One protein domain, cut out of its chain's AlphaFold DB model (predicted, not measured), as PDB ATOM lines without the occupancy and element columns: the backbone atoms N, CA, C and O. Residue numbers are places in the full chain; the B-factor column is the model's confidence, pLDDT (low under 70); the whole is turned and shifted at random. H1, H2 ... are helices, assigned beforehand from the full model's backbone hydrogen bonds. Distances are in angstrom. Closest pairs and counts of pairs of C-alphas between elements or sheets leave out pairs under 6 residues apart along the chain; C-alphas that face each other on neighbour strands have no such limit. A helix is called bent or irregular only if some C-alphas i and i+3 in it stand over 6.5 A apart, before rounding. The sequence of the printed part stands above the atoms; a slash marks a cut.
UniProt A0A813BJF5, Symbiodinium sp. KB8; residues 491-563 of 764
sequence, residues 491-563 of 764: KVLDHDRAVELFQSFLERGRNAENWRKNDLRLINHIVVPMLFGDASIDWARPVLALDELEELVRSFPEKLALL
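What this domain is: This is residues 491 to 563 of the 764 residues of a protein of Symbiodinium sp. KB8 (UniProt A0A813BJF5). The long helix H1 lies across one side of two helices, H2 and H3, that run side by side the same way; it packs on H2 through its residues 494 to 502, while the short helix H4 lies crosswise at the far end, packing on the last two residues of H2. Between H2 and H3 the chain folds back along their length, through residues 533 to 541, to start H3 near where H2 started. The printed part has 73 residues with four named helices, H1, H2, H3 and H4 in chain order, and no named strand, and its class is all helix. The whole is compact and rounded, with a radius of gyration of the C-alphas of 10.9 A and spans of 27 by 27 by 23 A.

How they stand to each other: Begin with H1, residues 491 to 511, the longest helix, and look at Ala 498: its C-alpha is 5.2 A from that of Ile 523 in H2, residues 517 to 532, the closest pair where these two touch. Their lines are about perpendicular, at 84 degrees. H2 is the hub, touching three other helices. It touches H3, residues 542 to 555, at a shallow tilt of 18 degrees, the same way, with the C-alphas of Lys 517 and Pro 542 closest at 6.0 A. With residues 531 to 532 alone it touches H4, residues 557 to 562; the closest C-alphas are those of Leu 531 and Lys 559, 5.9 A apart, and the lines are about perpendicular at 89 degrees. The helix packing is mostly crossed, but only just: one of three touching pairs is at a shallow tilt. H1 and H3 are close but not clearly touching, with the C-alphas of Arg 510 and Leu 546 closest at 6.6 A. H3 and H4 are also close but not clearly touching, with the C-alphas of Val 553 and Leu 560 closest at 7.7 A, and H1 and H4 are apart. Every O i to N i+4 pair is within hydrogen-bond range in H3, against 15 of 17 in H1, 10 of 12 in H2 and 0 of 2 in H4, where 3 of 3 O i to N i+3 pairs are within range.

Where its parts are: Find C-alpha 491 at (37.918, 83.536, 41.471); from there H1 runs 26.8 A to C-alpha 511, with a kink of 69 degrees near residue 505. It is irregular, with C-alphas 507 and 510 9.5 A apart. H2 begins at C-alpha 517 at (38.852, 68.785, 52.398), runs 19.8 A, and has a kink of 34 degrees near residue 526; it is neither bent nor irregular, but only just, with C-alphas 525 and 528 6.4 A apart. H3 runs 19.7 A from C-alpha 542 to C-alpha 555, and H4 runs 10.3 A to C-alpha 562 at (31.627, 70.684, 28.831).

The domain as a whole: Look for the two farthest C-alphas at Leu 493 and Ser 555, 28.3 A apart. The printed part has no cut; the links H1 to H2 and H3 to H4 are tight, the link H2 to H3 is short, and no link is long. The model's mean pLDDT over the printed part is 80.7, with residues 491 to 494, 512 to 513 and 561 to 563 under 70.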
ATOM      1  N   LYS A 491      38.935  84.360  42.145       42.06
ATOM      2  CA  LYS A 491      37.918  83.536  41.471       42.06
ATOM      3  C   LYS A 491      38.412  82.823  40.205       42.06
ATOM      4  O   LYS A 491      37.925  81.740  39.928       42.06
ATOM      5  N   VAL A 492      39.324  83.419  39.436       37.03
ATOM      6  CA  VAL A 492      39.918  82.817  38.227       37.03
ATOM      7  C   VAL A 492      40.955  81.763  38.622       37.03
ATOM      8  O   VAL A 492      40.905  80.655  38.107       37.03
ATOM      9  N   LEU A 493      41.807  82.051  39.618       46.47
ATOM     10  CA  LEU A 493      42.772  81.081  40.161       46.47
ATOM     11  C   LEU A 493      42.084  79.871  40.819       46.47
ATOM     12  O   LEU A 493      42.488  78.733  40.594       46.47
ATOM     13  N   ASP A 494      41.027  80.106  41.602       64.38
ATOM     14  CA  ASP A 494      40.248  79.044  42.247       64.38
ATOM     15  C   ASP A 494      39.440  78.231  41.219       64.38
ATOM     16  O   ASP A 494      39.228  77.035  41.419       64.38
ATOM     17  N   HIS A 495      39.016  78.852  40.109       72.56
ATOM     18  CA  HIS A 495      38.325  78.171  39.013       72.56
ATOM     19  C   HIS A 495      39.261  77.240  38.242       72.56
ATOM     20  O   HIS A 495      38.958  76.052  38.130       72.56
ATOM     21  N   ASP A 496      40.417  77.744  37.802       71.12
ATOM     22  CA  ASP A 496      41.421  76.946  37.094       71.12
ATOM     23  C   ASP A 496      41.896  75.786  37.976       71.12
ATOM     24  O   ASP A 496      41.924  74.633  37.543       71.12
ATOM     25  N   ARG A 497      42.143  76.048  39.268       81.06
ATOM     26  CA  ARG A 497      42.546  75.003  40.213       81.06
ATOM     27  C   ARG A 497      41.457  73.954  40.440       81.06
ATOM     28  O   ARG A 497      41.773  72.771  40.536       81.06
ATOM     29  N   ALA A 498      40.190  74.354  40.551       81.12
ATOM     30  CA  ALA A 498      39.089  73.406  40.714       81.12
ATOM     31  C   ALA A 498      38.917  72.517  39.472       81.12
ATOM     32  O   ALA A 498      38.671  71.317  39.611       81.12
ATOM     33  N   VAL A 499      39.097  73.085  38.273       82.44
ATOM     34  CA  VAL A 499      39.066  72.350  37.001       82.44
ATOM     35  C   VAL A 499      40.252  71.387  36.892       82.44
ATOM     36  O   VAL A 499      40.034  70.226  36.556       82.44
ATOM     37  N   GLU A 500      41.472  71.806  37.241       84.56
ATOM     38  CA  GLU A 500      42.661  70.935  37.275       84.56
ATOM     39  C   GLU A 500      42.490  69.754  38.235       84.56
ATOM     40  O   GLU A 500      42.776  68.609  37.882       84.56
ATOM     41  N   LEU A 501      42.005  70.024  39.450       87.56
ATOM     42  CA  LEU A 501      41.729  68.995  40.449       87.56
ATOM     43  C   LEU A 501      40.697  67.998  39.911       87.56
ATOM     44  O   LEU A 501      40.916  66.791  39.960       87.56
ATOM     45  N   PHE A 502      39.599  68.483  39.329       90.50
ATOM     46  CA  PHE A 502      38.587  67.599  38.759       90.50
ATOM     47  C   PHE A 502      39.102  66.810  37.544       90.50
ATOM     48  O   PHE A 502      38.776  65.636  37.398       90.50
ATOM     49  N   GLN A 503      39.961  67.392  36.705       87.31
ATOM     50  CA  GLN A 503      40.625  66.669  35.615       87.31
ATOM     51  C   GLN A 503      41.561  65.578  36.147       87.31
ATOM     52  O   GLN A 503      41.516  64.448  35.664       87.31
ATOM     53  N   SER A 504      42.333  65.864  37.199       84.06
ATOM     54  CA  SER A 504      43.170  64.859  37.859       84.06
ATOM     55  C   SER A 504      42.337  63.702  38.422       84.06
ATOM     56  O   SER A 504      42.722  62.542  38.262       84.06
ATOM     57  N   PHE A 505      41.166  63.999  38.994       90.31
ATOM     58  CA  PHE A 505      40.200  62.990  39.430       90.31
ATOM     59  C   PHE A 505      39.686  62.121  38.272       90.31
ATOM     60  O   PHE A 505      39.643  60.903  38.409       90.31
ATOM     61  N   LEU A 506      39.344  62.710  37.120       85.56
ATOM     62  CA  LEU A 506      38.862  61.960  35.952       85.56
ATOM     63  C   LEU A 506      39.944  61.068  35.324       85.56
ATOM     64  O   LEU A 506      39.647  59.964  34.875       85.56
ATOM     65  N   GLU A 507      41.193  61.534  35.285       82.12
ATOM     66  CA  GLU A 507      42.304  60.821  34.642       82.12
ATOM     67  C   GLU A 507      42.899  59.713  35.515       82.12
ATOM     68  O   GLU A 507      43.306  58.666  35.014       82.12
ATOM     69  N   ARG A 508      43.012  59.968  36.822       79.31
ATOM     70  CA  ARG A 508      43.785  59.136  37.758       79.31
ATOM     71  C   ARG A 508      42.937  58.574  38.907       79.31
ATOM     72  O   ARG A 508      43.450  57.820  39.737       79.31
ATOM     73  N   GLY A 509      41.643  58.891  38.935       77.38
ATOM     74  CA  GLY A 509      40.675  58.381  39.903       77.38
ATOM     75  C   GLY A 509      40.916  58.877  41.327       77.38
ATOM     76  O   GLY A 509      41.735  59.756  41.598       77.38
ATOM     77  N   ARG A 510      40.232  58.260  42.292       83.44
ATOM     78  CA  ARG A 510      40.335  58.626  43.713       83.44
ATOM     79  C   ARG A 510      41.733  58.492  44.334       83.44
ATOM     80  O   ARG A 510      41.963  59.042  45.402       83.44
ATOM     81  N   ASN A 511      42.662  57.810  43.661       77.12
ATOM     82  CA  ASN A 511      44.045  57.608  44.111       77.12
ATOM     83  C   ASN A 511      45.038  58.621  43.509       77.12
ATOM     84  O   ASN A 511      46.236  58.524  43.768       77.12
ATOM     85  N   ALA A 512      44.560  59.563  42.691       67.38
ATOM     86  CA  ALA A 512      45.387  60.546  41.995       67.38
ATOM     87  C   ALA A 512      46.169  61.471  42.935       67.38
ATOM     88  O   ALA A 512      47.320  61.813  42.666       67.38
ATOM     89  N   GLU A 513      45.523  61.880  44.025       63.97
ATOM     90  CA  GLU A 513      46.019  62.868  44.972       63.97
ATOM     91  C   GLU A 513      45.655  62.468  46.408       63.97
ATOM     92  O   GLU A 513      44.728  61.695  46.655       63.97
ATOM     93  N   ASN A 514      46.359  63.044  47.385       78.00
ATOM     94  CA  ASN A 514      45.922  63.007  48.777       78.00
ATOM     95  C   ASN A 514      44.812  64.053  48.981       78.00
ATOM     96  O   ASN A 514      45.083  65.155  49.457       78.00
ATOM     97  N   TRP A 515      43.588  63.724  48.553       83.38
ATOM     98  CA  TRP A 515      42.434  64.627  48.515       83.38
ATOM     99  C   TRP A 515      42.181  65.326  49.852       83.38
ATOM    100  O   TRP A 515      41.678  64.728  50.809       83.38
ATOM    101  N   ARG A 516      42.483  66.627  49.929       83.50
ATOM    102  CA  ARG A 516      42.184  67.419  51.124       83.50
ATOM    103  C   ARG A 516      40.749  67.913  51.057       83.50
ATOM    104  O   ARG A 516      40.187  68.162  49.993       83.50
ATOM    105  N   LYS A 517      40.185  68.183  52.234       77.25
ATOM    106  CA  LYS A 517      38.852  68.785  52.398       77.25
ATOM    107  C   LYS A 517      38.651  70.037  51.527       77.25
ATOM    108  O   LYS A 517      37.576  70.239  50.979       77.25
ATOM    109  N   ASN A 518      39.689  70.864  51.383       77.69
ATOM    110  CA  ASN A 518      39.629  72.079  50.567       77.69
ATOM    111  C   ASN A 518      39.621  71.804  49.058       77.69
ATOM    112  O   ASN A 518      38.973  72.554  48.337       77.69
ATOM    113  N   ASP A 519      40.282  70.741  48.593       88.38
ATOM    114  CA  ASP A 519      40.308  70.372  47.172       88.38
ATOM    115  C   ASP A 519      38.901  69.918  46.734       88.38
ATOM    116  O   ASP A 519      38.346  70.404  45.751       88.38
ATOM    117  N   LEU A 520      38.254  69.085  47.558       89.25
ATOM    118  CA  LEU A 520      36.879  68.622  47.344       89.25
ATOM    119  C   LEU A 520      35.844  69.741  47.515       89.25
ATOM    120  O   LEU A 520      34.844  69.771  46.805       89.25
ATOM    121  N   ARG A 521      36.098  70.700  48.415       90.44
ATOM    122  CA  ARG A 521      35.275  71.906  48.573       90.44
ATOM    123  C   ARG A 521      35.292  72.769  47.309       90.44
ATOM    124  O   ARG A 521      34.246  73.270  46.908       90.44
ATOM    125  N   LEU A 522      36.462  72.947  46.690       82.62
ATOM    126  CA  LEU A 522      36.602  73.694  45.435       82.62
ATOM    127  C   LEU A 522      35.854  72.999  44.295       82.62
ATOM    128  O   LEU A 522      35.055  73.640  43.616       82.62
ATOM    129  N   ILE A 523      36.032  71.682  44.149       87.31
ATOM    130  CA  ILE A 523      35.273  70.879  43.180       87.31
ATOM    131  C   ILE A 523      33.763  71.033  43.427       87.31
ATOM    132  O   ILE A 523      33.030  71.355  42.494       87.31
ATOM    133  N   ASN A 524      33.304  70.896  44.674       91.88
ATOM    134  CA  ASN A 524      31.889  70.988  45.040       91.88
ATOM    135  C   ASN A 524      31.251  72.358  44.769       91.88
ATOM    136  O   ASN A 524      30.075  72.419  44.438       91.88
ATOM    137  N   HIS A 525      31.973  73.463  44.947       81.50
ATOM    138  CA  HIS A 525      31.388  74.799  44.769       81.50
ATOM    139  C   HIS A 525      31.553  75.368  43.366       81.50
ATOM    140  O   HIS A 525      30.862  76.323  43.021       81.50
ATOM    141  N   ILE A 526      32.474  74.819  42.575       80.56
ATOM    142  CA  ILE A 526      32.818  75.372  41.266       80.56
ATOM    143  C   ILE A 526      32.459  74.386  40.164       80.56
ATOM    144  O   ILE A 526      31.680  74.719  39.276       80.56
ATOM    145  N   VAL A 527      32.996  73.167  40.216       86.19
ATOM    146  CA  VAL A 527      32.863  72.206  39.116       86.19
ATOM    147  C   VAL A 527      31.544  71.445  39.184       86.19
ATOM    148  O   VAL A 527      30.893  71.269  38.154       86.19
ATOM    149  N   VAL A 528      31.115  71.036  40.382       86.00
ATOM    150  CA  VAL A 528      29.859  70.296  40.549       86.00
ATOM    151  C   VAL A 528      28.652  71.116  40.084       86.00
ATOM    152  O   VAL A 528      27.890  70.584  39.282       86.00
ATOM    153  N   PRO A 529      28.504  72.408  40.437       79.38
ATOM    154  CA  PRO A 529      27.376  73.200  39.969       79.38
ATOM    155  C   PRO A 529      27.465  73.529  38.482       79.38
ATOM    156  O   PRO A 529      26.457  73.549  37.780       79.38
ATOM    157  N   MET A 530      28.688  73.729  37.981       80.81
ATOM    158  CA  MET A 530      28.949  74.011  36.571       80.81
ATOM    159  C   MET A 530      28.545  72.850  35.657       80.81
ATOM    160  O   MET A 530      27.983  73.084  34.591       80.81
ATOM    161  N   LEU A 531      28.837  71.608  36.047       78.31
ATOM    162  CA  LEU A 531      28.542  70.433  35.226       78.31
ATOM    163  C   LEU A 531      27.200  69.806  35.611       78.31
ATOM    164  O   LEU A 531      26.352  69.539  34.760       78.31
ATOM    165  N   PHE A 532      26.971  69.587  36.901       83.00
ATOM    166  CA  PHE A 532      25.879  68.770  37.421       83.00
ATOM    167  C   PHE A 532      24.702  69.579  37.998       83.00
ATOM    168  O   PHE A 532      23.724  68.966  38.419       83.00
ATOM    169  N   GLY A 533      24.720  70.915  37.925       77.81
ATOM    170  CA  GLY A 533      23.601  71.773  38.343       77.81
ATOM    171  C   GLY A 533      23.429  71.807  39.863       77.81
ATOM    172  O   GLY A 533      24.390  72.021  40.585       77.81
ATOM    173  N   ASP A 534      22.225  71.555  40.373       78.06
ATOM    174  CA  ASP A 534      21.940  71.611  41.821       78.06
ATOM    175  C   ASP A 534      22.516  70.424  42.625       78.06
ATOM    176  O   ASP A 534      22.216  70.254  43.807       78.06
ATOM    177  N   ALA A 535      23.328  69.572  41.993       80.75
ATOM    178  CA  ALA A 535      24.028  68.494  42.672       80.75
ATOM    179  C   ALA A 535      25.043  69.036  43.692       80.75
ATOM    180  O   ALA A 535      25.628  70.108  43.529       80.75
ATOM    181  N   SER A 536      25.299  68.251  44.734       87.56
ATOM    182  CA  SER A 536      26.301  68.559  45.751       87.56
ATOM    183  C   SER A 536      26.928  67.277  46.272       87.56
ATOM    184  O   SER A 536      26.239  66.264  46.364       87.56
ATOM    185  N   ILE A 537      28.189  67.357  46.675       89.38
ATOM    186  CA  ILE A 537      28.904  66.298  47.388       89.38
ATOM    187  C   ILE A 537      29.187  66.733  48.835       89.38
ATOM    188  O   ILE A 537      29.427  67.916  49.105       89.38
ATOM    189  N   ASP A 538      29.223  65.792  49.777       88.88
ATOM    190  CA  ASP A 538      29.603  66.015  51.176       88.88
ATOM    191  C   ASP A 538      31.124  66.163  51.311       88.88
ATOM    192  O   ASP A 538      31.832  65.347  51.907       88.88
ATOM    193  N   TRP A 539      31.644  67.263  50.764       90.00
ATOM    194  CA  TRP A 539      33.062  67.629  50.788       90.00
ATOM    195  C   TRP A 539      33.665  67.671  52.202       90.00
ATOM    196  O   TRP A 539      34.891  67.642  52.351       90.00
ATOM    197  N   ALA A 540      32.842  67.735  53.259       80.56
ATOM    198  CA  ALA A 540      33.320  67.693  54.633       80.56
ATOM    199  C   ALA A 540      33.821  66.302  55.056       80.56
ATOM    200  O   ALA A 540      34.584  66.209  56.025       80.56
ATOM    201  N   ARG A 541      33.446  65.251  54.316       86.81
ATOM    202  CA  ARG A 541      33.840  63.856  54.524       86.81
ATOM    203  C   ARG A 541      34.542  63.325  53.263       86.81
ATOM    204  O   ARG A 541      33.877  62.761  52.404       86.81
ATOM    205  N   PRO A 542      35.882  63.431  53.155       86.69
ATOM    206  CA  PRO A 542      36.597  63.197  51.897       86.69
ATOM    207  C   PRO A 542      36.325  61.859  51.204       86.69
ATOM    208  O   PRO A 542      36.192  61.817  49.988       86.69
ATOM    209  N   VAL A 543      36.201  60.772  51.972       85.25
ATOM    210  CA  VAL A 543      35.905  59.440  51.418       85.25
ATOM    211  C   VAL A 543      34.515  59.408  50.775       85.25
ATOM    212  O   VAL A 543      34.397  58.986  49.630       85.25
ATOM    213  N   LEU A 544      33.504  59.927  51.481       86.62
ATOM    214  CA  LEU A 544      32.120  59.990  51.004       86.62
ATOM    215  C   LEU A 544      31.984  60.950  49.817       86.62
ATOM    216  O   LEU A 544      31.369  60.602  48.820       86.62
ATOM    217  N   ALA A 545      32.630  62.114  49.888       90.00
ATOM    218  CA  ALA A 545      32.663  63.081  48.797       90.00
ATOM    219  C   ALA A 545      33.212  62.477  47.498       90.00
ATOM    220  O   ALA A 545      32.708  62.776  46.424       90.00
ATOM    221  N   LEU A 546      34.253  61.642  47.593       92.00
ATOM    222  CA  LEU A 546      34.826  60.950  46.440       92.00
ATOM    223  C   LEU A 546      33.880  59.869  45.903       92.00
ATOM    224  O   LEU A 546      33.772  59.745  44.689       92.00
ATOM    225  N   ASP A 547      33.181  59.129  46.772       90.44
ATOM    226  CA  ASP A 547      32.169  58.147  46.348       90.44
ATOM    227  C   ASP A 547      31.022  58.832  45.582       90.44
ATOM    228  O   ASP A 547      30.654  58.406  44.486       90.44
ATOM    229  N   GLU A 548      30.508  59.940  46.119       91.12
ATOM    230  CA  GLU A 548      29.444  60.741  45.502       91.12
ATOM    231  C   GLU A 548      29.914  61.411  44.202       91.12
ATOM    232  O   GLU A 548      29.164  61.494  43.229       91.12
ATOM    233  N   LEU A 549      31.174  61.850  44.140       91.94
ATOM    234  CA  LEU A 549      31.759  62.420  42.927       91.94
ATOM    235  C   LEU A 549      31.940  61.363  41.827       91.94
ATOM    236  O   LEU A 549      31.656  61.643  40.662       91.94
ATOM    237  N   GLU A 550      32.362  60.143  42.178       92.38
ATOM    238  CA  GLU A 550      32.421  59.011  41.243       92.38
ATOM    239  C   GLU A 550      31.021  58.641  40.733       92.38
ATOM    240  O   GLU A 550      30.850  58.338  39.552       92.38
ATOM    241  N   GLU A 551      30.012  58.679  41.604       90.69
ATOM    242  CA  GLU A 551      28.618  58.430  41.239       90.69
ATOM    243  C   GLU A 551      28.058  59.503  40.297       90.69
ATOM    244  O   GLU A 551      27.438  59.156  39.290       90.69
ATOM    245  N   LEU A 552      28.338  60.784  40.551       89.50
ATOM    246  CA  LEU A 552      27.938  61.892  39.677       89.50
ATOM    247  C   LEU A 552      28.563  61.779  38.284       89.50
ATOM    248  O   LEU A 552      27.864  61.901  37.279       89.50
ATOM    249  N   VAL A 553      29.865  61.492  38.215       89.38
ATOM    250  CA  VAL A 553      30.581  61.315  36.942       89.38
ATOM    251  C   VAL A 553      30.046  60.113  36.164       89.38
ATOM    252  O   VAL A 553      29.853  60.199  34.952       89.38
ATOM    253  N   ARG A 554      29.767  59.001  36.853       87.69
ATOM    254  CA  ARG A 554      29.224  57.780  36.242       87.69
ATOM    255  C   ARG A 554      27.796  57.964  35.734       87.69
ATOM    256  O   ARG A 554      27.440  57.376  34.718       87.69
ATOM    257  N   SER A 555      26.996  58.753  36.444       84.00
ATOM    258  CA  SER A 555      25.583  58.974  36.124       84.00
ATOM    259  C   SER A 555      25.378  59.939  34.958       84.00
ATOM    260  O   SER A 555      24.326  59.891  34.327       84.00
ATOM    261  N   PHE A 556      26.367  60.789  34.656       80.56
ATOM    262  CA  PHE A 556      26.267  61.799  33.599       80.56
ATOM    263  C   PHE A 556      27.573  61.965  32.789       80.56
ATOM    264  O   PHE A 556      28.182  63.046  32.791       80.56
ATOM    265  N   PRO A 557      28.048  60.913  32.095       77.12
ATOM    266  CA  PRO A 557      29.312  60.942  31.353       77.12
ATOM    267  C   PRO A 557      29.333  61.982  30.219       77.12
ATOM    268  O   PRO A 557      30.389  62.514  29.877       77.12
ATOM    269  N   GLU A 558      28.175  62.325  29.654       74.62
ATOM    270  CA  GLU A 558      28.020  63.330  28.599       74.62
ATOM    271  C   GLU A 558      28.372  64.751  29.061       74.62
ATOM    272  O   GLU A 558      28.847  65.566  28.268       74.62
ATOM    273  N   LYS A 559      28.208  65.044  30.357       73.88
ATOM    274  CA  LYS A 559      28.488  66.369  30.928       73.88
ATOM    275  C   LYS A 559      29.982  66.677  30.998       73.88
ATOM    276  O   LYS A 559      30.366  67.843  31.006       73.88
ATOM    277  N   LEU A 560      30.838  65.655  30.963       74.25
ATOM    278  CA  LEU A 560      32.297  65.813  30.970       74.25
ATOM    279  C   LEU A 560      32.826  66.506  29.705       74.25
ATOM    280  O   LEU A 560      33.902  67.099  29.732       74.25
ATOM    281  N   ALA A 561      32.061  66.484  28.607       69.56
ATOM    282  CA  ALA A 561      32.411  67.178  27.369       69.56
ATOM    283  C   ALA A 561      32.369  68.716  27.494       69.56
ATOM    284  O   ALA A 561      32.920  69.405  26.638       69.56
ATOM    285  N   LEU A 562      31.741  69.248  28.553       63.84
ATOM    286  CA  LEU A 562      31.627  70.684  28.831       63.84
ATOM    287  C   LEU A 562      32.846  71.257  29.573       63.84
ATOM    288  O   LEU A 562      32.937  72.471  29.753       63.84
ATOM    289  N   LEU A 563      33.791  70.410  30.000       64.81
ATOM    290  CA  LEU A 563      35.024  70.863  30.642       64.81
ATOM    291  C   LEU A 563      35.967  71.537  29.629       64.81
ATOM    292  O   LEU A 563      36.240  70.963  28.568       64.81
TER     293      LEU A 563